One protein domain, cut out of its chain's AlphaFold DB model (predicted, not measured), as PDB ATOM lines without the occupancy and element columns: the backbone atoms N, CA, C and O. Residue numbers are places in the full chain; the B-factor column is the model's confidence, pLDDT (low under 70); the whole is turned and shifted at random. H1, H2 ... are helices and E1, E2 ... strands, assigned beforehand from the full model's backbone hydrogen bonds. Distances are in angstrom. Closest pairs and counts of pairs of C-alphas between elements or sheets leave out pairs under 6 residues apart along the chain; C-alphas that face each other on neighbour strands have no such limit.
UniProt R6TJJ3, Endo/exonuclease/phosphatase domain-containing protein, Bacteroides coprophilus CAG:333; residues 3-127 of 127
ATOM      1  N   MET A   3      51.255   6.103  49.413       97.94
ATOM      2  CA  MET A   3      49.829   5.959  49.672       97.94
ATOM      3  C   MET A   3      49.615   4.560  50.226       97.94
ATOM      4  O   MET A   3      50.024   3.595  49.595       97.94
ATOM      5  N   GLY A   4      48.993   4.445  51.391       97.69
ATOM      6  CA  GLY A   4      48.745   3.144  51.993       97.69
ATOM      7  C   GLY A   4      47.410   3.077  52.706       97.69
ATOM      8  O   GLY A   4      46.854   4.111  53.082       97.69
ATOM      9  N   GLY A   5      46.919   1.854  52.865       97.44
ATOM     10  CA  GLY A   5      45.663   1.543  53.538       97.44
ATOM     11  C   GLY A   5      44.948   0.358  52.901       97.44
ATOM     12  O   GLY A   5      45.473  -0.269  51.979       97.44
ATOM     13  N   ASP A   6      43.740   0.109  53.389       97.31
ATOM     14  CA  ASP A   6      42.779  -0.825  52.811       97.31
ATOM     15  C   ASP A   6      42.067  -0.170  51.615       97.31
ATOM     16  O   ASP A   6      41.386   0.851  51.752       97.31
ATOM     17  N   PHE A   7      42.237  -0.745  50.425       97.31
ATOM     18  CA  PHE A   7      41.588  -0.276  49.199       97.31
ATOM     19  C   PHE A   7      40.287  -1.034  48.898       97.31
ATOM     20  O   PHE A   7      39.614  -0.702  47.919       97.31
ATOM     21  N   ASN A   8      39.935  -2.049  49.699       95.31
ATOM     22  CA  ASN A   8      38.773  -2.925  49.526       95.31
ATOM     23  C   ASN A   8      38.657  -3.531  48.116       95.31
ATOM     24  O   ASN A   8      37.572  -3.789  47.591       95.31
ATOM     25  N   ILE A   9      39.800  -3.731  47.463       95.25
ATOM     26  CA  ILE A   9      39.887  -4.211  46.090       95.25
ATOM     27  C   ILE A   9      41.117  -5.093  45.936       95.25
ATOM     28  O   ILE A   9      42.178  -4.819  46.497       95.25
ATOM     29  N   HIS A  10      40.995  -6.142  45.135       96.00
ATOM     30  CA  HIS A  10      42.125  -7.012  44.837       96.00
ATOM     31  C   HIS A  10      43.049  -6.404  43.776       96.00
ATOM     32  O   HIS A  10      42.708  -5.451  43.061       96.00
ATOM     33  N   SER A  11      44.231  -6.999  43.636       97.06
ATOM     34  CA  SER A  11      45.196  -6.583  42.630       97.06
ATOM     35  C   SER A  11      44.948  -7.292  41.303       97.06
ATOM     36  O   SER A  11      44.833  -8.518  41.237       97.06
ATOM     37  N   HIS A  12      44.936  -6.531  40.211       98.00
ATOM     38  CA  HIS A  12      44.982  -7.078  38.855       98.00
ATOM     39  C   HIS A  12      46.272  -7.882  38.593       98.00
ATOM     40  O   HIS A  12      46.293  -8.725  37.700       98.00
ATOM     41  N   LEU A  13      47.328  -7.654  39.385       97.88
ATOM     42  CA  LEU A  13      48.580  -8.418  39.340       97.88
ATOM     43  C   LEU A  13      48.479  -9.760  40.082       97.88
ATOM     44  O   LEU A  13      49.327 -10.630  39.896       97.88
ATOM     45  N   ASP A  14      47.437  -9.936  40.894       97.38
ATOM     46  CA  ASP A  14      47.232 -11.122  41.724       97.38
ATOM     47  C   ASP A  14      46.153 -12.034  41.148       97.38
ATOM     48  O   ASP A  14      46.256 -13.247  41.287       97.38
ATOM     49  N   TRP A  15      45.150 -11.486  40.454       97.25
ATOM     50  CA  TRP A  15      44.057 -12.229  39.811       97.25
ATOM     51  C   TRP A  15      44.354 -12.495  38.332       97.25
ATOM     52  O   TRP A  15      43.677 -11.996  37.430       97.25
ATOM     53  N   THR A  16      45.397 -13.288  38.090       97.56
ATOM     54  CA  THR A  16      45.934 -13.590  36.756       97.56
ATOM     55  C   THR A  16      45.634 -15.027  36.335       97.56
ATOM     56  O   THR A  16      45.212 -15.858  37.136       97.56
ATOM     57  N   GLU A  17      45.922 -15.364  35.076       98.31
ATOM     58  CA  GLU A  17      45.819 -16.743  34.580       98.31
ATOM     59  C   GLU A  17      46.657 -17.732  35.414       98.31
ATOM     60  O   GLU A  17      46.222 -18.854  35.664       98.31
ATOM     61  N   ALA A  18      47.831 -17.307  35.899       98.06
ATOM     62  CA  ALA A  18      48.735 -18.142  36.693       98.06
ATOM     63  C   ALA A  18      48.179 -18.487  38.085       98.06
ATOM     64  O   ALA A  18      48.528 -19.521  38.654       98.06
ATOM     65  N   THR A  19      47.298 -17.647  38.627       97.12
ATOM     66  CA  THR A  19      46.743 -17.777  39.981       97.12
ATOM     67  C   THR A  19      45.250 -18.077  39.995       97.12
ATOM     68  O   THR A  19      44.691 -18.254  41.071       97.12
ATOM     69  N   LYS A  20      44.583 -18.187  38.840       96.75
ATOM     70  CA  LYS A  20      43.122 -18.367  38.753       96.75
ATOM     71  C   LYS A  20      42.582 -19.570  39.538       96.75
ATOM     72  O   LYS A  20      41.457 -19.543  40.017       96.75
ATOM     73  N   ASN A  21      43.382 -20.629  39.678       95.62
ATOM     74  CA  ASN A  21      43.030 -21.843  40.428       95.62
ATOM     75  C   ASN A  21      43.725 -21.926  41.801       95.62
ATOM     76  O   ASN A  21      43.680 -22.968  42.450       95.62
ATOM     77  N   LEU A  22      44.398 -20.855  42.223       93.44
ATOM     78  CA  LEU A  22      45.045 -20.716  43.525       93.44
ATOM     79  C   LEU A  22      44.217 -19.769  44.406       93.44
ATOM     80  O   LEU A  22      43.294 -19.118  43.920       93.44
ATOM     81  N   TYR A  23      44.524 -19.729  45.704       91.12
ATOM     82  CA  TYR A  23      43.983 -18.755  46.674       91.12
ATOM     83  C   TYR A  23      42.447 -18.625  46.719       91.12
ATOM     84  O   TYR A  23      41.915 -17.633  47.202       91.12
ATOM     85  N   ASN A  24      41.722 -19.644  46.247       90.44
ATOM     86  CA  ASN A  24      40.267 -19.629  46.071       90.44
ATOM     87  C   ASN A  24      39.743 -18.562  45.088       90.44
ATOM     88  O   ASN A  24      38.600 -18.131  45.200       90.44
ATOM     89  N   HIS A  25      40.518 -18.205  44.059       91.75
ATOM     90  CA  HIS A  25      40.066 -17.319  42.975       91.75
ATOM     91  C   HIS A  25      38.957 -17.924  42.086       91.75
ATOM     92  O   HIS A  25      38.405 -17.241  41.225       91.75
ATOM     93  N   GLY A  26      38.611 -19.204  42.263       91.50
ATOM     94  CA  GLY A  26      37.452 -19.820  41.606       91.50
ATOM     95  C   GLY A  26      37.567 -19.948  40.082       91.50
ATOM     96  O   GLY A  26      36.556 -19.948  39.386       91.50
ATOM     97  N   GLY A  27      38.785 -20.030  39.547       96.12
ATOM     98  CA  GLY A  27      39.051 -20.072  38.108       96.12
ATOM     99  C   GLY A  27      38.993 -18.703  37.425       96.12
ATOM    100  O   GLY A  27      39.105 -18.644  36.199       96.12
ATOM    101  N   ALA A  28      38.823 -17.616  38.181       95.94
ATOM    102  CA  ALA A  28      38.659 -16.279  37.633       95.94
ATOM    103  C   ALA A  28      39.995 -15.580  37.349       95.94
ATOM    104  O   ALA A  28      40.970 -15.703  38.089       95.94
ATOM    105  N   VAL A  29      39.990 -14.780  36.284       97.94
ATOM    106  CA  VAL A  29      41.028 -13.802  35.945       97.94
ATOM    107  C   VAL A  29      40.337 -12.453  35.891       97.94
ATOM    108  O   VAL A  29      39.352 -12.296  35.167       97.94
ATOM    109  N   VAL A  30      40.804 -11.494  36.684       97.81
ATOM    110  CA  VAL A  30      40.069 -10.247  36.905       97.81
ATOM    111  C   VAL A  30      41.026  -9.067  36.861       97.81
ATOM    112  O   VAL A  30      41.951  -8.955  37.661       97.81
ATOM    113  N   ASN A  31      40.771  -8.148  35.932       97.38
ATOM    114  CA  ASN A  31      41.487  -6.882  35.855       97.38
ATOM    115  C   ASN A  31      40.811  -5.851  36.768       97.38
ATOM    116  O   ASN A  31      39.969  -5.071  36.325       97.38
ATOM    117  N   TRP A  32      41.125  -5.904  38.060       97.81
ATOM    118  CA  TRP A  32      40.519  -5.043  39.072       97.81
ATOM    119  C   TRP A  32      40.789  -3.556  38.803       97.81
ATOM    120  O   TRP A  32      41.930  -3.099  38.836       97.81
ATOM    121  N   THR A  33      39.719  -2.790  38.568       97.75
ATOM    122  CA  THR A  33      39.797  -1.413  38.055       97.75
ATOM    123  C   THR A  33      40.653  -0.490  38.915       97.75
ATOM    124  O   THR A  33      41.469   0.246  38.380       97.75
ATOM    125  N   VAL A  34      40.499  -0.514  40.242       97.88
ATOM    126  CA  VAL A  34      41.209   0.429  41.125       97.88
ATOM    127  C   VAL A  34      42.712   0.156  41.146       97.88
ATOM    128  O   VAL A  34      43.491   1.088  40.970       97.88
ATOM    129  N   SER A  35      43.136  -1.103  41.301       97.88
ATOM    130  CA  SER A  35      44.568  -1.431  41.283       97.88
ATOM    131  C   SER A  35      45.188  -1.155  39.912       97.88
ATOM    132  O   SER A  35      46.329  -0.701  39.841       97.88
ATOM    133  N   LYS A  36      44.432  -1.348  38.823       98.38
ATOM    134  CA  LYS A  36      44.881  -0.974  37.477       98.38
ATOM    135  C   LYS A  36      45.042   0.543  37.320       98.38
ATOM    136  O   LYS A  36      46.069   0.998  36.829       98.38
ATOM    137  N   SER A  37      44.086   1.329  37.814       98.25
ATOM    138  CA  SER A  37      44.165   2.794  37.803       98.25
ATOM    139  C   SER A  37      45.349   3.334  38.611       98.25
ATOM    140  O   SER A  37      45.939   4.339  38.224       98.25
ATOM    141  N   MET A  38      45.720   2.681  39.720       98.19
ATOM    142  CA  MET A  38      46.912   3.053  40.495       98.19
ATOM    143  C   MET A  38      48.193   2.884  39.665       98.19
ATOM    144  O   MET A  38      49.003   3.811  39.605       98.19
ATOM    145  N   GLU A  39      48.343   1.749  38.975       98.12
ATOM    146  CA  GLU A  39      49.464   1.508  38.055       98.12
ATOM    147  C   GLU A  39      49.505   2.566  36.938       98.12
ATOM    148  O   GLU A  39      50.545   3.177  36.690       98.12
ATOM    149  N   GLU A  40      48.363   2.845  36.302       98.44
ATOM    150  CA  GLU A  40      48.249   3.827  35.212       98.44
ATOM    151  C   GLU A  40      48.546   5.267  35.662       98.44
ATOM    152  O   GLU A  40      49.105   6.057  34.899       98.44
ATOM    153  N   ALA A  41      48.241   5.607  36.919       97.88
ATOM    154  CA  ALA A  41      48.614   6.879  37.538       97.88
ATOM    155  C   ALA A  41      50.116   6.971  37.893       97.88
ATOM    156  O   ALA A  41      50.593   8.017  38.350       97.88
ATOM    157  N   GLY A  42      50.880   5.899  37.665       97.94
ATOM    158  CA  GLY A  42      52.316   5.828  37.909       97.94
ATOM    159  C   GLY A  42      52.686   5.486  39.350       97.94
ATOM    160  O   GLY A  42      53.823   5.745  39.753       97.94
ATOM    161  N   PHE A  43      51.752   4.935  40.128       98.50
ATOM    162  CA  PHE A  43      52.070   4.329  41.413       98.50
ATOM    163  C   PHE A  43      52.599   2.908  41.221       98.50
ATOM    164  O   PHE A  43      52.121   2.143  40.387       98.50
ATOM    165  N   ILE A  44      53.580   2.552  42.039       98.44
ATOM    166  CA  ILE A  44      54.199   1.233  42.083       98.44
ATOM    167  C   ILE A  44      53.621   0.488  43.287       98.44
ATOM    168  O   ILE A  44      53.691   0.995  44.410       98.44
ATOM    169  N   ASP A  45      53.054  -0.696  43.050       98.50
ATOM    170  CA  ASP A  45      52.719  -1.679  44.090       98.50
ATOM    171  C   ASP A  45      54.030  -2.221  44.670       98.50
ATOM    172  O   ASP A  45      54.727  -3.009  44.024       98.50
ATOM    173  N   ASN A  46      54.411  -1.761  45.861       98.12
ATOM    174  CA  ASN A  46      55.714  -2.102  46.425       98.12
ATOM    175  C   ASN A  46      55.865  -3.596  46.738       98.12
ATOM    176  O   ASN A  46      56.959  -4.150  46.619       98.12
ATOM    177  N   PHE A  47      54.768  -4.256  47.104       98.56
ATOM    178  CA  PHE A  47      54.770  -5.654  47.472       98.56
ATOM    179  C   PHE A  47      55.046  -6.496  46.241       98.56
ATOM    180  O   PHE A  47      55.892  -7.385  46.295       98.56
ATOM    181  N   ARG A  48      54.393  -6.178  45.118       98.44
ATOM    182  CA  ARG A  48      54.609  -6.886  43.854       98.44
ATOM    183  C   ARG A  48      55.920  -6.479  43.170       98.44
ATOM    184  O   ARG A  48      56.489  -7.300  42.461       98.44
ATOM    185  N   GLU A  49      56.461  -5.284  43.430       98.12
ATOM    186  CA  GLU A  49      57.832  -4.927  43.020       98.12
ATOM    187  C   GLU A  49      58.873  -5.838  43.697       98.12
ATOM    188  O   GLU A  49      59.776  -6.352  43.034       98.12
ATOM    189  N   VAL A  50      58.741  -6.064  45.009       98.44
ATOM    190  CA  VAL A  50      59.682  -6.887  45.791       98.44
ATOM    191  C   VAL A  50      59.405  -8.390  45.639       98.44
ATOM    192  O   VAL A  50      60.338  -9.193  45.601       98.44
ATOM    193  N   ASN A  51      58.137  -8.785  45.510       98.12
ATOM    194  CA  ASN A  51      57.673 -10.167  45.400       98.12
ATOM    195  C   ASN A  51      56.937 -10.376  44.060       98.12
ATOM    196  O   ASN A  51      55.717 -10.519  44.057       98.12
ATOM    197  N   PRO A  52      57.623 -10.418  42.905       97.81
ATOM    198  CA  PRO A  52      56.979 -10.340  41.585       97.81
ATOM    199  C   PRO A  52      56.144 -11.560  41.182       97.81
ATOM    200  O   PRO A  52      55.361 -11.469  40.243       97.81
ATOM    201  N   ASP A  53      56.308 -12.700  41.857       98.06
ATOM    202  CA  ASP A  53      55.642 -13.957  41.509       98.06
ATOM    203  C   ASP A  53      54.425 -14.212  42.423       98.06
ATOM    204  O   ASP A  53      54.601 -14.664  43.563       98.06
ATOM    205  N   PRO A  54      53.190 -13.953  41.949       96.88
ATOM    206  CA  PRO A  54      51.985 -14.131  42.751       96.88
ATOM    207  C   PRO A  54      51.655 -15.601  43.024       96.88
ATOM    208  O   PRO A  54      50.878 -15.862  43.930       96.88
ATOM    209  N   VAL A  55      52.251 -16.563  42.302       97.50
ATOM    210  CA  VAL A  55      52.083 -18.004  42.572       97.50
ATOM    211  C   VAL A  55      52.876 -18.433  43.808       97.50
ATOM    212  O   VAL A  55      52.479 -19.357  44.517       97.50
ATOM    213  N   LYS A  56      54.015 -17.784  44.072       97.00
ATOM    214  CA  LYS A  56      54.840 -18.067  45.257       97.00
ATOM    215  C   LYS A  56      54.347 -17.332  46.488       97.00
ATOM    216  O   LYS A  56      54.474 -17.857  47.591       97.00
ATOM    217  N   ASN A  57      53.848 -16.113  46.307       95.81
ATOM    218  CA  ASN A  57      53.415 -15.273  47.408       95.81
ATOM    219  C   ASN A  57      52.293 -14.324  46.968       95.81
ATOM    220  O   ASN A  57      52.531 -13.355  46.236       95.81
ATOM    221  N   ILE A  58      51.075 -14.593  47.445       94.75
ATOM    222  CA  ILE A  58      49.919 -13.726  47.201       94.75
ATOM    223  C   ILE A  58      49.971 -12.454  48.049       94.75
ATOM    224  O   ILE A  58      49.469 -11.428  47.611       94.75
ATOM    225  N   GLY A  59      50.653 -12.498  49.200       95.62
ATOM    226  CA  GLY A  59      50.724 -11.390  50.147       95.62
ATOM    227  C   GLY A  59      49.415 -11.165  50.887       95.62
ATOM    228  O   GLY A  59      48.912 -10.052  50.882       95.62
ATOM    229  N   THR A  60      48.843 -12.211  51.479       93.88
ATOM    230  CA  THR A  60      47.551 -12.139  52.167       93.88
ATOM    231  C   THR A  60      47.532 -11.031  53.216       93.88
ATOM    232  O   THR A  60      48.409 -10.964  54.076       93.88
ATOM    233  N   THR A  61      46.518 -10.173  53.142       94.19
ATOM    234  CA  THR A  61      46.227  -9.145  54.149       94.19
ATOM    235  C   THR A  61      44.800  -9.235  54.659       94.19
ATOM    236  O   THR A  61      44.453  -8.539  55.597       94.19
ATOM    237  N   TRP A  62      43.968 -10.102  54.090       91.31
ATOM    238  CA  TRP A  62      42.633 -10.356  54.599       91.31
ATOM    239  C   TRP A  62      42.292 -11.835  54.433       91.31
ATOM    240  O   TRP A  62      42.401 -12.406  53.342       91.31
ATOM    241  N   LEU A  63      41.916 -12.467  55.547       80.06
ATOM    242  CA  LEU A  63      41.494 -13.862  55.606       80.06
ATOM    243  C   LEU A  63      39.996 -13.910  55.898       80.06
ATOM    244  O   LEU A  63      39.572 -13.603  57.010       80.06
ATOM    245  N   THR A  64      39.191 -14.428  54.970       60.84
ATOM    246  CA  THR A  64      37.741 -14.601  55.200       60.84
ATOM    247  C   THR A  64      37.413 -15.509  56.379       60.84
ATOM    248  O   THR A  64      36.313 -15.429  56.913       60.84
ATOM    249  N   ALA A  65      38.344 -16.363  56.822       54.94
ATOM    250  CA  ALA A  65      38.160 -17.165  58.032       54.94
ATOM    251  C   ALA A  65      37.973 -16.306  59.302       54.94
ATOM    252  O   ALA A  65      37.546 -16.836  60.327       54.94
ATOM    253  N   ALA A  66      38.278 -15.005  59.241       50.72
ATOM    254  CA  ALA A  66      37.969 -14.038  60.285       50.72
ATOM    255  C   ALA A  66      36.535 -13.468  60.211       50.72
ATOM    256  O   ALA A  66      36.074 -12.934  61.217       50.72
ATOM    257  N   ASP A  67      35.823 -13.627  59.086       47.81
ATOM    258  CA  ASP A  67      34.547 -12.937  58.812       47.81
ATOM    259  C   ASP A  67      33.379 -13.889  58.446       47.81
ATOM    260  O   ASP A  67      32.215 -13.611  58.730       47.81
ATOM    261  N   SER A  68      33.641 -15.075  57.875       48.91
ATOM    262  CA  SER A  68      32.589 -16.054  57.551       48.91
ATOM    263  C   SER A  68      33.110 -17.496  57.420       48.91
ATOM    264  O   SER A  68      34.164 -17.767  56.845       48.91
ATOM    265  N   LEU A  69      32.327 -18.460  57.928       54.34
ATOM    266  CA  LEU A  69      32.590 -19.903  57.793       54.34
ATOM    267  C   LEU A  69      32.297 -20.443  56.377       54.34
ATOM    268  O   LEU A  69      32.578 -21.613  56.110       54.34
ATOM    269  N   GLU A  70      31.719 -19.636  55.480       53.94
ATOM    270  CA  GLU A  70      31.256 -20.091  54.159       53.94
ATOM    271  C   GLU A  70      32.392 -20.240  53.140       53.94
ATOM    272  O   GLU A  70      32.324 -21.094  52.257       53.94
ATOM    273  N   THR A  71      33.476 -19.475  53.289       58.78
ATOM    274  CA  THR A  71      34.686 -19.605  52.465       58.78
ATOM    275  C   THR A  71      35.914 -19.706  53.354       58.78
ATOM    276  O   THR A  71      36.653 -18.740  53.546       58.78
ATOM    277  N   LEU A  72      36.136 -20.896  53.911       62.09
ATOM    278  CA  LEU A  72      37.367 -21.214  54.632       62.09
ATOM    279  C   LEU A  72      38.587 -20.969  53.725       62.09
ATOM    280  O   LEU A  72      38.666 -21.492  52.613       62.09
ATOM    281  N   ASN A  73      39.560 -20.211  54.238       67.50
ATOM    282  CA  ASN A  73      40.888 -20.008  53.647       67.50
ATOM    283  C   ASN A  73      40.941 -19.217  52.327       67.50
ATOM    284  O   ASN A  73      41.889 -19.405  51.560       67.50
ATOM    285  N   ARG A  74      39.964 -18.351  52.020       75.75
ATOM    286  CA  ARG A  74      40.191 -17.345  50.971       75.75
ATOM    287  C   ARG A  74      41.260 -16.376  51.469       75.75
ATOM    288  O   ARG A  74      41.190 -15.897  52.600       75.75
ATOM    289  N   GLN A  75      42.266 -16.183  50.630       85.75
ATOM    290  CA  GLN A  75      43.430 -15.360  50.906       85.75
ATOM    291  C   GLN A  75      43.400 -14.206  49.928       85.75
ATOM    292  O   GLN A  75      43.647 -14.398  48.739       85.75
ATOM    293  N   ASP A  76      43.072 -13.029  50.434       88.88
ATOM    294  CA  ASP A  76      43.000 -11.830  49.626       88.88
ATOM    295  C   ASP A  76      44.082 -10.840  50.061       88.88
ATOM    296  O   ASP A  76      44.478 -10.778  51.230       88.88
ATOM    297  N   ARG A  77      44.553 -10.046  49.102       96.06
ATOM    298  CA  ARG A  77      45.410  -8.890  49.346       96.06
ATOM    299  C   ARG A  77      44.633  -7.646  48.953       96.06
ATOM    300  O   ARG A  77      44.381  -7.432  47.769       96.06
ATOM    301  N   ILE A  78      44.222  -6.872  49.952       96.69
ATOM    302  CA  ILE A  78      43.421  -5.649  49.779       96.69
ATOM    303  C   ILE A  78      44.018  -4.434  50.499       96.69
ATOM    304  O   ILE A  78      43.617  -3.300  50.231       96.69
ATOM    305  N   ASP A  79      45.034  -4.663  51.330       98.00
ATOM    306  CA  ASP A  79      45.824  -3.629  51.980       98.00
ATOM    307  C   ASP A  79      47.127  -3.435  51.209       98.00
ATOM    308  O   ASP A  79      47.877  -4.381  50.954       98.00
ATOM    309  N   TYR A  80      47.406  -2.192  50.828       98.19
ATOM    310  CA  TYR A  80      48.531  -1.869  49.957       98.19
ATOM    311  C   TYR A  80      49.386  -0.764  50.543       98.19
ATOM    312  O   TYR A  80      48.907   0.118  51.256       98.19
ATOM    313  N   ILE A  81      50.648  -0.760  50.130       98.50
ATOM    314  CA  ILE A  81      51.481   0.433  50.130       98.50
ATOM    315  C   ILE A  81      51.896   0.683  48.675       98.50
ATOM    316  O   ILE A  81      52.726  -0.002  48.086       98.50
ATOM    317  N   TYR A  82      51.309   1.704  48.075       98.56
ATOM    318  CA  TYR A  82      51.722   2.224  46.786       98.56
ATOM    319  C   TYR A  82      52.729   3.353  46.973       98.56
ATOM    320  O   TYR A  82      52.639   4.143  47.918       98.56
ATOM    321  N   TYR A  83      53.667   3.500  46.044       98.19
ATOM    322  CA  TYR A  83      54.571   4.644  46.067       98.19
ATOM    323  C   TYR A  83      54.886   5.182  44.674       98.19
ATOM    324  O   TYR A  83      54.769   4.495  43.667       98.19
ATOM    325  N   GLN A  84      55.288   6.448  44.622       97.25
ATOM    326  CA  GLN A  84      55.686   7.136  43.398       97.25
ATOM    327  C   GLN A  84      56.800   8.140  43.710       97.25
ATOM    328  O   GLN A  84      56.735   8.876  44.702       97.25
ATOM    329  N   GLY A  85      57.816   8.213  42.853       95.56
ATOM    330  CA  GLY A  85      58.925   9.161  42.974       95.56
ATOM    331  C   GLY A  85      60.257   8.553  42.543       95.56
ATOM    332  O   GLY A  85      60.458   7.351  42.644       95.56
ATOM    333  N   LYS A  86      61.181   9.387  42.054       94.81
ATOM    334  CA  LYS A  86      62.471   8.924  41.498       94.81
ATOM    335  C   LYS A  86      63.557   8.678  42.551       94.81
ATOM    336  O   LYS A  86      64.569   8.057  42.243       94.81
ATOM    337  N   THR A  87      63.376   9.198  43.763       96.38
ATOM    338  CA  THR A  87      64.359   9.136  44.857       96.38
ATOM    339  C   THR A  87      64.002   8.114  45.931       96.38
ATOM    340  O   THR A  87      64.734   7.986  46.901       96.38
ATOM    341  N   ILE A  88      62.901   7.383  45.766       96.75
ATOM    342  CA  ILE A  88      62.415   6.378  46.711       96.75
ATOM    343  C   ILE A  88      62.351   5.017  46.015       96.75
ATOM    344  O   ILE A  88      61.978   4.939  44.844       96.75
ATOM    345  N   LYS A  89      62.737   3.948  46.714       96.69
ATOM    346  CA  LYS A  89      62.648   2.571  46.215       96.69
ATOM    347  C   LYS A  89      62.361   1.603  47.358       96.69
ATOM    348  O   LYS A  89      62.998   1.731  48.404       96.69
ATOM    349  N   ALA A  90      61.455   0.648  47.158       97.69
ATOM    350  CA  ALA A  90      61.235  -0.414  48.134       97.69
ATOM    351  C   ALA A  90      62.431  -1.383  48.146       97.69
ATOM    352  O   ALA A  90      62.941  -1.789  47.098       97.69
ATOM    353  N   THR A  91      62.917  -1.725  49.336       98.00
ATOM    354  CA  THR A  91      64.023  -2.680  49.533       98.00
ATOM    355  C   THR A  91      63.557  -3.985  50.158       98.00
ATOM    356  O   THR A  91      64.154  -5.026  49.897       98.00
ATOM    357  N   ALA A  92      62.475  -3.936  50.930       98.19
ATOM    358  CA  ALA A  92      61.773  -5.090  51.465       98.19
ATOM    359  C   ALA A  92      60.283  -4.759  51.570       98.19
ATOM    360  O   ALA A  92      59.927  -3.609  51.829       98.19
ATOM    361  N   SER A  93      59.418  -5.748  51.360       98.19
ATOM    362  CA  SER A  93      57.974  -5.603  51.526       98.19
ATOM    363  C   SER A  93      57.369  -6.940  51.940       98.19
ATOM    364  O   SER A  93      57.621  -7.965  51.296       98.19
ATOM    365  N   GLN A  94      56.605  -6.927  53.027       97.38
ATOM    366  CA  GLN A  94      55.995  -8.097  53.638       97.38
ATOM    367  C   GLN A  94      54.524  -7.824  53.963       97.38
ATOM    368  O   GLN A  94      54.163  -6.735  54.413       97.38
ATOM    369  N   CYS A  95      53.703  -8.852  53.777       96.19
ATOM    370  CA  CYS A  95      52.330  -8.917  54.259       96.19
ATOM    371  C   CYS A  95      52.272  -9.985  55.350       96.19
ATOM    372  O   CYS A  95      52.903 -11.039  55.215       96.19
ATOM    373  N   TYR A  96      51.535  -9.704  56.415       93.19
ATOM    374  CA  TYR A  96      51.341 -10.606  57.540       93.19
ATOM    375  C   TYR A  96      49.854 -10.776  57.790       93.19
ATOM    376  O   TYR A  96      49.129  -9.785  57.773       93.19
ATOM    377  N   ASP A  97      49.423 -11.997  58.079       90.62
ATOM    378  CA  ASP A  97      48.062 -12.338  58.468       90.62
ATOM    379  C   ASP A  97      48.053 -13.311  59.658       90.62
ATOM    380  O   ASP A  97      49.061 -13.927  60.019       90.62
ATOM    381  N   ASN A  98      46.901 -13.424  60.317       88.19
ATOM    382  CA  ASN A  98      46.657 -14.430  61.343       88.19
ATOM    383  C   ASN A  98      45.155 -14.653  61.526       88.19
ATOM    384  O   ASN A  98      44.324 -13.871  61.070       88.19
ATOM    385  N   TYR A  99      44.802 -15.696  62.270       85.31
ATOM    386  CA  TYR A  99      43.427 -15.898  62.704       85.31
ATOM    387  C   TYR A  99      43.038 -14.903  63.802       85.31
ATOM    388  O   TYR A  99      43.744 -14.755  64.807       85.31
ATOM    389  N   LEU A 100      41.859 -14.300  63.646       85.31
ATOM    390  CA  LEU A 100      41.249 -13.416  64.632       85.31
ATOM    391  C   LEU A 100      41.218 -14.063  66.028       85.31
ATOM    392  O   LEU A 100      40.828 -15.221  66.209       85.31
ATOM    393  N   GLY A 101      41.645 -13.302  67.032       87.06
ATOM    394  CA  GLY A 101      41.676 -13.721  68.429       87.06
ATOM    395  C   GLY A 101      42.858 -14.618  68.809       87.06
ATOM    396  O   GLY A 101      42.944 -15.046  69.963       87.06
ATOM    397  N   LYS A 102      43.770 -14.932  67.879       89.19
ATOM    398  CA  LYS A 102      45.003 -15.670  68.186       89.19
ATOM    399  C   LYS A 102      46.130 -14.734  68.606       89.19
ATOM    400  O   LYS A 102      46.088 -13.529  68.397       89.19
ATOM    401  N   GLN A 103      47.156 -15.305  69.224       94.50
ATOM    402  CA  GLN A 103      48.407 -14.600  69.475       94.50
ATOM    403  C   GLN A 103      49.250 -14.621  68.197       94.50
ATOM    404  O   GLN A 103      49.323 -15.649  67.522       94.50
ATOM    405  N   PHE A 104      49.882 -13.500  67.877       93.19
ATOM    406  CA  PHE A 104      50.848 -13.379  66.792       93.19
ATOM    407  C   PHE A 104      52.219 -13.035  67.369       93.19
ATOM    408  O   PHE A 104      52.294 -12.342  68.379       93.19
ATOM    409  N   GLN A 105      53.287 -13.537  66.751       94.75
ATOM    410  CA  GLN A 105      54.665 -13.235  67.139       94.75
ATOM    411  C   GLN A 105      55.282 -12.308  66.098       94.75
ATOM    412  O   GLN A 105      55.378 -12.686  64.931       94.75
ATOM    413  N   PHE A 106      55.724 -11.124  66.512       94.56
ATOM    414  CA  PHE A 106      56.348 -10.153  65.620       94.56
ATOM    415  C   PHE A 106      57.565  -9.521  66.288       94.56
ATOM    416  O   PHE A 106      57.489  -9.087  67.429       94.56
ATOM    417  N   GLU A 107      58.702  -9.527  65.591       93.62
ATOM    418  CA  GLU A 107      59.979  -8.993  66.099       93.62
ATOM    419  C   GLU A 107      60.387  -9.516  67.492       93.62
ATOM    420  O   GLU A 107      61.043  -8.835  68.272       93.62
ATOM    421  N   GLY A 108      60.031 -10.769  67.791       95.06
ATOM    422  CA  GLY A 108      60.343 -11.422  69.066       95.06
ATOM    423  C   GLY A 108      59.323 -11.170  70.176       95.06
ATOM    424  O   GLY A 108      59.422 -11.815  71.217       95.06
ATOM    425  N   GLU A 109      58.322 -10.323  69.938       96.06
ATOM    426  CA  GLU A 109      57.301  -9.974  70.921       96.06
ATOM    427  C   GLU A 109      55.909 -10.488  70.514       96.06
ATOM    428  O   GLU A 109      55.488 -10.348  69.357       96.06
ATOM    429  N   PRO A 110      55.153 -11.076  71.457       96.50
ATOM    430  CA  PRO A 110      53.801 -11.518  71.185       96.50
ATOM    431  C   PRO A 110      52.784 -10.384  71.311       96.50
ATOM    432  O   PRO A 110      52.836  -9.587  72.246       96.50
ATOM    433  N   PHE A 111      51.761 -10.393  70.459       94.69
ATOM    434  CA  PHE A 111      50.589  -9.536  70.629       94.69
ATOM    435  C   PHE A 111      49.275 -10.257  70.306       94.69
ATOM    436  O   PHE A 111      49.244 -11.284  69.624       94.69
ATOM    437  N   PHE A 112      48.174  -9.725  70.839       94.44
ATOM    438  CA  PHE A 112      46.826 -10.212  70.551       94.44
ATOM    439  C   PHE A 112      46.376  -9.752  69.163       94.44
ATOM    440  O   PHE A 112      46.286  -8.553  68.901       94.44
ATOM    441  N   TYR A 113      46.055 -10.702  68.291       90.88
ATOM    442  CA  TYR A 113      45.619 -10.429  66.932       90.88
ATOM    443  C   TYR A 113      44.122 -10.104  66.898       90.88
ATOM    444  O   TYR A 113      43.266 -10.988  66.853       90.88
ATOM    445  N   GLY A 114      43.812  -8.811  66.997       89.81
ATOM    446  CA  GLY A 114      42.453  -8.302  67.197       89.81
ATOM    447  C   GLY A 114      41.716  -7.845  65.938       89.81
ATOM    448  O   GLY A 114      40.684  -7.199  66.081       89.81
ATOM    449  N   SER A 115      42.235  -8.128  64.743       90.12
ATOM    450  CA  SER A 115      41.628  -7.726  63.470       90.12
ATOM    451  C   SER A 115      41.474  -8.925  62.538       90.12
ATOM    452  O   SER A 115      42.174  -9.928  62.660       90.12
ATOM    453  N   ASP A 116      40.501  -8.825  61.650       87.75
ATOM    454  CA  ASP A 116      40.309  -9.643  60.457       87.75
ATOM    455  C   ASP A 116      41.301  -9.303  59.332       87.75
ATOM    456  O   ASP A 116      41.550 -10.131  58.453       87.75
ATOM    457  N   HIS A 117      41.924  -8.126  59.403       92.88
ATOM    458  CA  HIS A 117      43.020  -7.726  58.536       92.88
ATOM    459  C   HIS A 117      44.391  -8.099  59.096       92.88
ATOM    460  O   HIS A 117      44.641  -8.195  60.301       92.88
ATOM    461  N   GLY A 118      45.280  -8.282  58.134       91.81
ATOM    462  CA  GLY A 118      46.724  -8.274  58.170       91.81
ATOM    463  C   GLY A 118      47.335  -6.938  58.541       91.81
ATOM    464  O   GLY A 118      46.662  -5.919  58.678       91.81
ATOM    465  N   PHE A 119      48.660  -6.928  58.604       93.75
ATOM    466  CA  PHE A 119      49.420  -5.693  58.479       93.75
ATOM    467  C   PHE A 119      50.461  -5.827  57.374       93.75
ATOM    468  O   PHE A 119      50.977  -6.909  57.086       93.75
ATOM    469  N   VAL A 120      50.760  -4.696  56.746       97.38
ATOM    470  CA  VAL A 120      51.753  -4.586  55.682       97.38
ATOM    471  C   VAL A 120      52.926  -3.756  56.175       97.38
ATOM    472  O   VAL A 120      52.749  -2.717  56.811       97.38
ATOM    473  N   LEU A 121      54.136  -4.218  55.881       97.69
ATOM    474  CA  LEU A 121      55.376  -3.544  56.237       97.69
ATOM    475  C   LEU A 121      56.222  -3.381  54.987       97.69
ATOM    476  O   LEU A 121      56.304  -4.274  54.146       97.69
ATOM    477  N   THR A 122      56.845  -2.221  54.821       98.31
ATOM    478  CA  THR A 122      57.796  -2.006  53.731       98.31
ATOM    479  C   THR A 122      58.910  -1.088  54.176       98.31
ATOM    480  O   THR A 122      58.670  -0.015  54.730       98.31
ATOM    481  N   GLU A 123      60.129  -1.499  53.862       98.25
ATOM    482  CA  GLU A 123      61.323  -0.685  53.998       98.25
ATOM    483  C   GLU A 123      61.610   0.040  52.685       98.25
ATOM    484  O   GLU A 123      61.610  -0.557  51.603       98.25
ATOM    485  N   PHE A 124      61.887   1.338  52.785       98.19
ATOM    486  CA  PHE A 124      62.250   2.170  51.648       98.19
ATOM    487  C   PHE A 124      63.663   2.722  51.804       98.19
ATOM    488  O   PHE A 124      64.037   3.236  52.857       98.19
ATOM    489  N   SER A 125      64.420   2.711  50.710       97.44
ATOM    490  CA  SER A 125      65.617   3.534  50.565       97.44
ATOM    491  C   SER A 125      65.233   4.880  49.953       97.44
ATOM    492  O   SER A 125      64.531   4.923  48.938       97.44
ATOM    493  N   ILE A 126      65.703   5.970  50.565       95.88
ATOM    494  CA  ILE A 126      65.518   7.343  50.085       95.88
ATOM    495  C   ILE A 126      66.893   7.919  49.730       95.88
ATOM    496  O   ILE A 126      67.834   7.798  50.515       95.88
ATOM    497  N   LYS A 127      67.002   8.515  48.542       87.25
ATOM    498  CA  LYS A 127      68.186   9.235  48.056       87.25
ATOM    499  C   LYS A 127      68.044  10.742  48.204       87.25
ATOM    500  O   LYS A 127      66.921  11.244  47.967       87.25
TER     501      LYS A 127
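Overview. This is residues 3 to 127 of the 127 residues of the protein "Endo/exonuclease/phosphatase domain-containing protein" of Bacteroides coprophilus CAG:333 (UniProt R6TJJ3). What is seen first? There is little regular structure: short H2 packs on E2 of one strand pair, E1-E2, and E3 of another, E3-E6, while hairpin E4-E5 lies far from the middle. How is it built? The 125 printed residues run E1 H1 H2 E2 E3 E4 E5 E6, mixed in class, with 47 in named elements and three antiparallel two-stranded sheets. It is compact, radius of gyration of the C-alphas 14.9 A, spanning 43 by 39 by 22 A.

Along the chain. Where are the elements? E1 is residues 3 to 6, from C-alpha 3 at (49.829, 5.959, 49.672), H1 33 to 40, H2 46 to 50, E2 79 to 83, E3 88 to 96, E4 103 to 106, E5 109 to 112, and E6 119 to 126, to C-alpha 126 at (65.518, 7.343, 50.085). Which are long? From first to last C-alpha E3 spans 23.0 A, bending by 61 degrees at residue 91, and E6 22.4 A.

Arrangement. Which atoms pair? Within hydrogen-bond range are N 3 and O 82 of E1 and E2, 2.8 A, N 91 and O 123 of E3 and E6, 2.9 A, and N 104 and O 111 of hairpin E4-E5, 2.9 A. In H1 and H2 every O i to N i+4 pair is within range. What is closest to H2? The closest C-alphas of H2 and E3 are those of Phe 47 and Ser 93, 5.2 A apart.

Size, cuts and confidence. How large is it? The farthest C-alphas, of Glu 70 and Lys 127, are 47.6 A apart, and the printed part has no cut. What is long or uncertain? The links E1 to H1 and H2 to E2 are long, and residues 64 to 73 have pLDDT under 70.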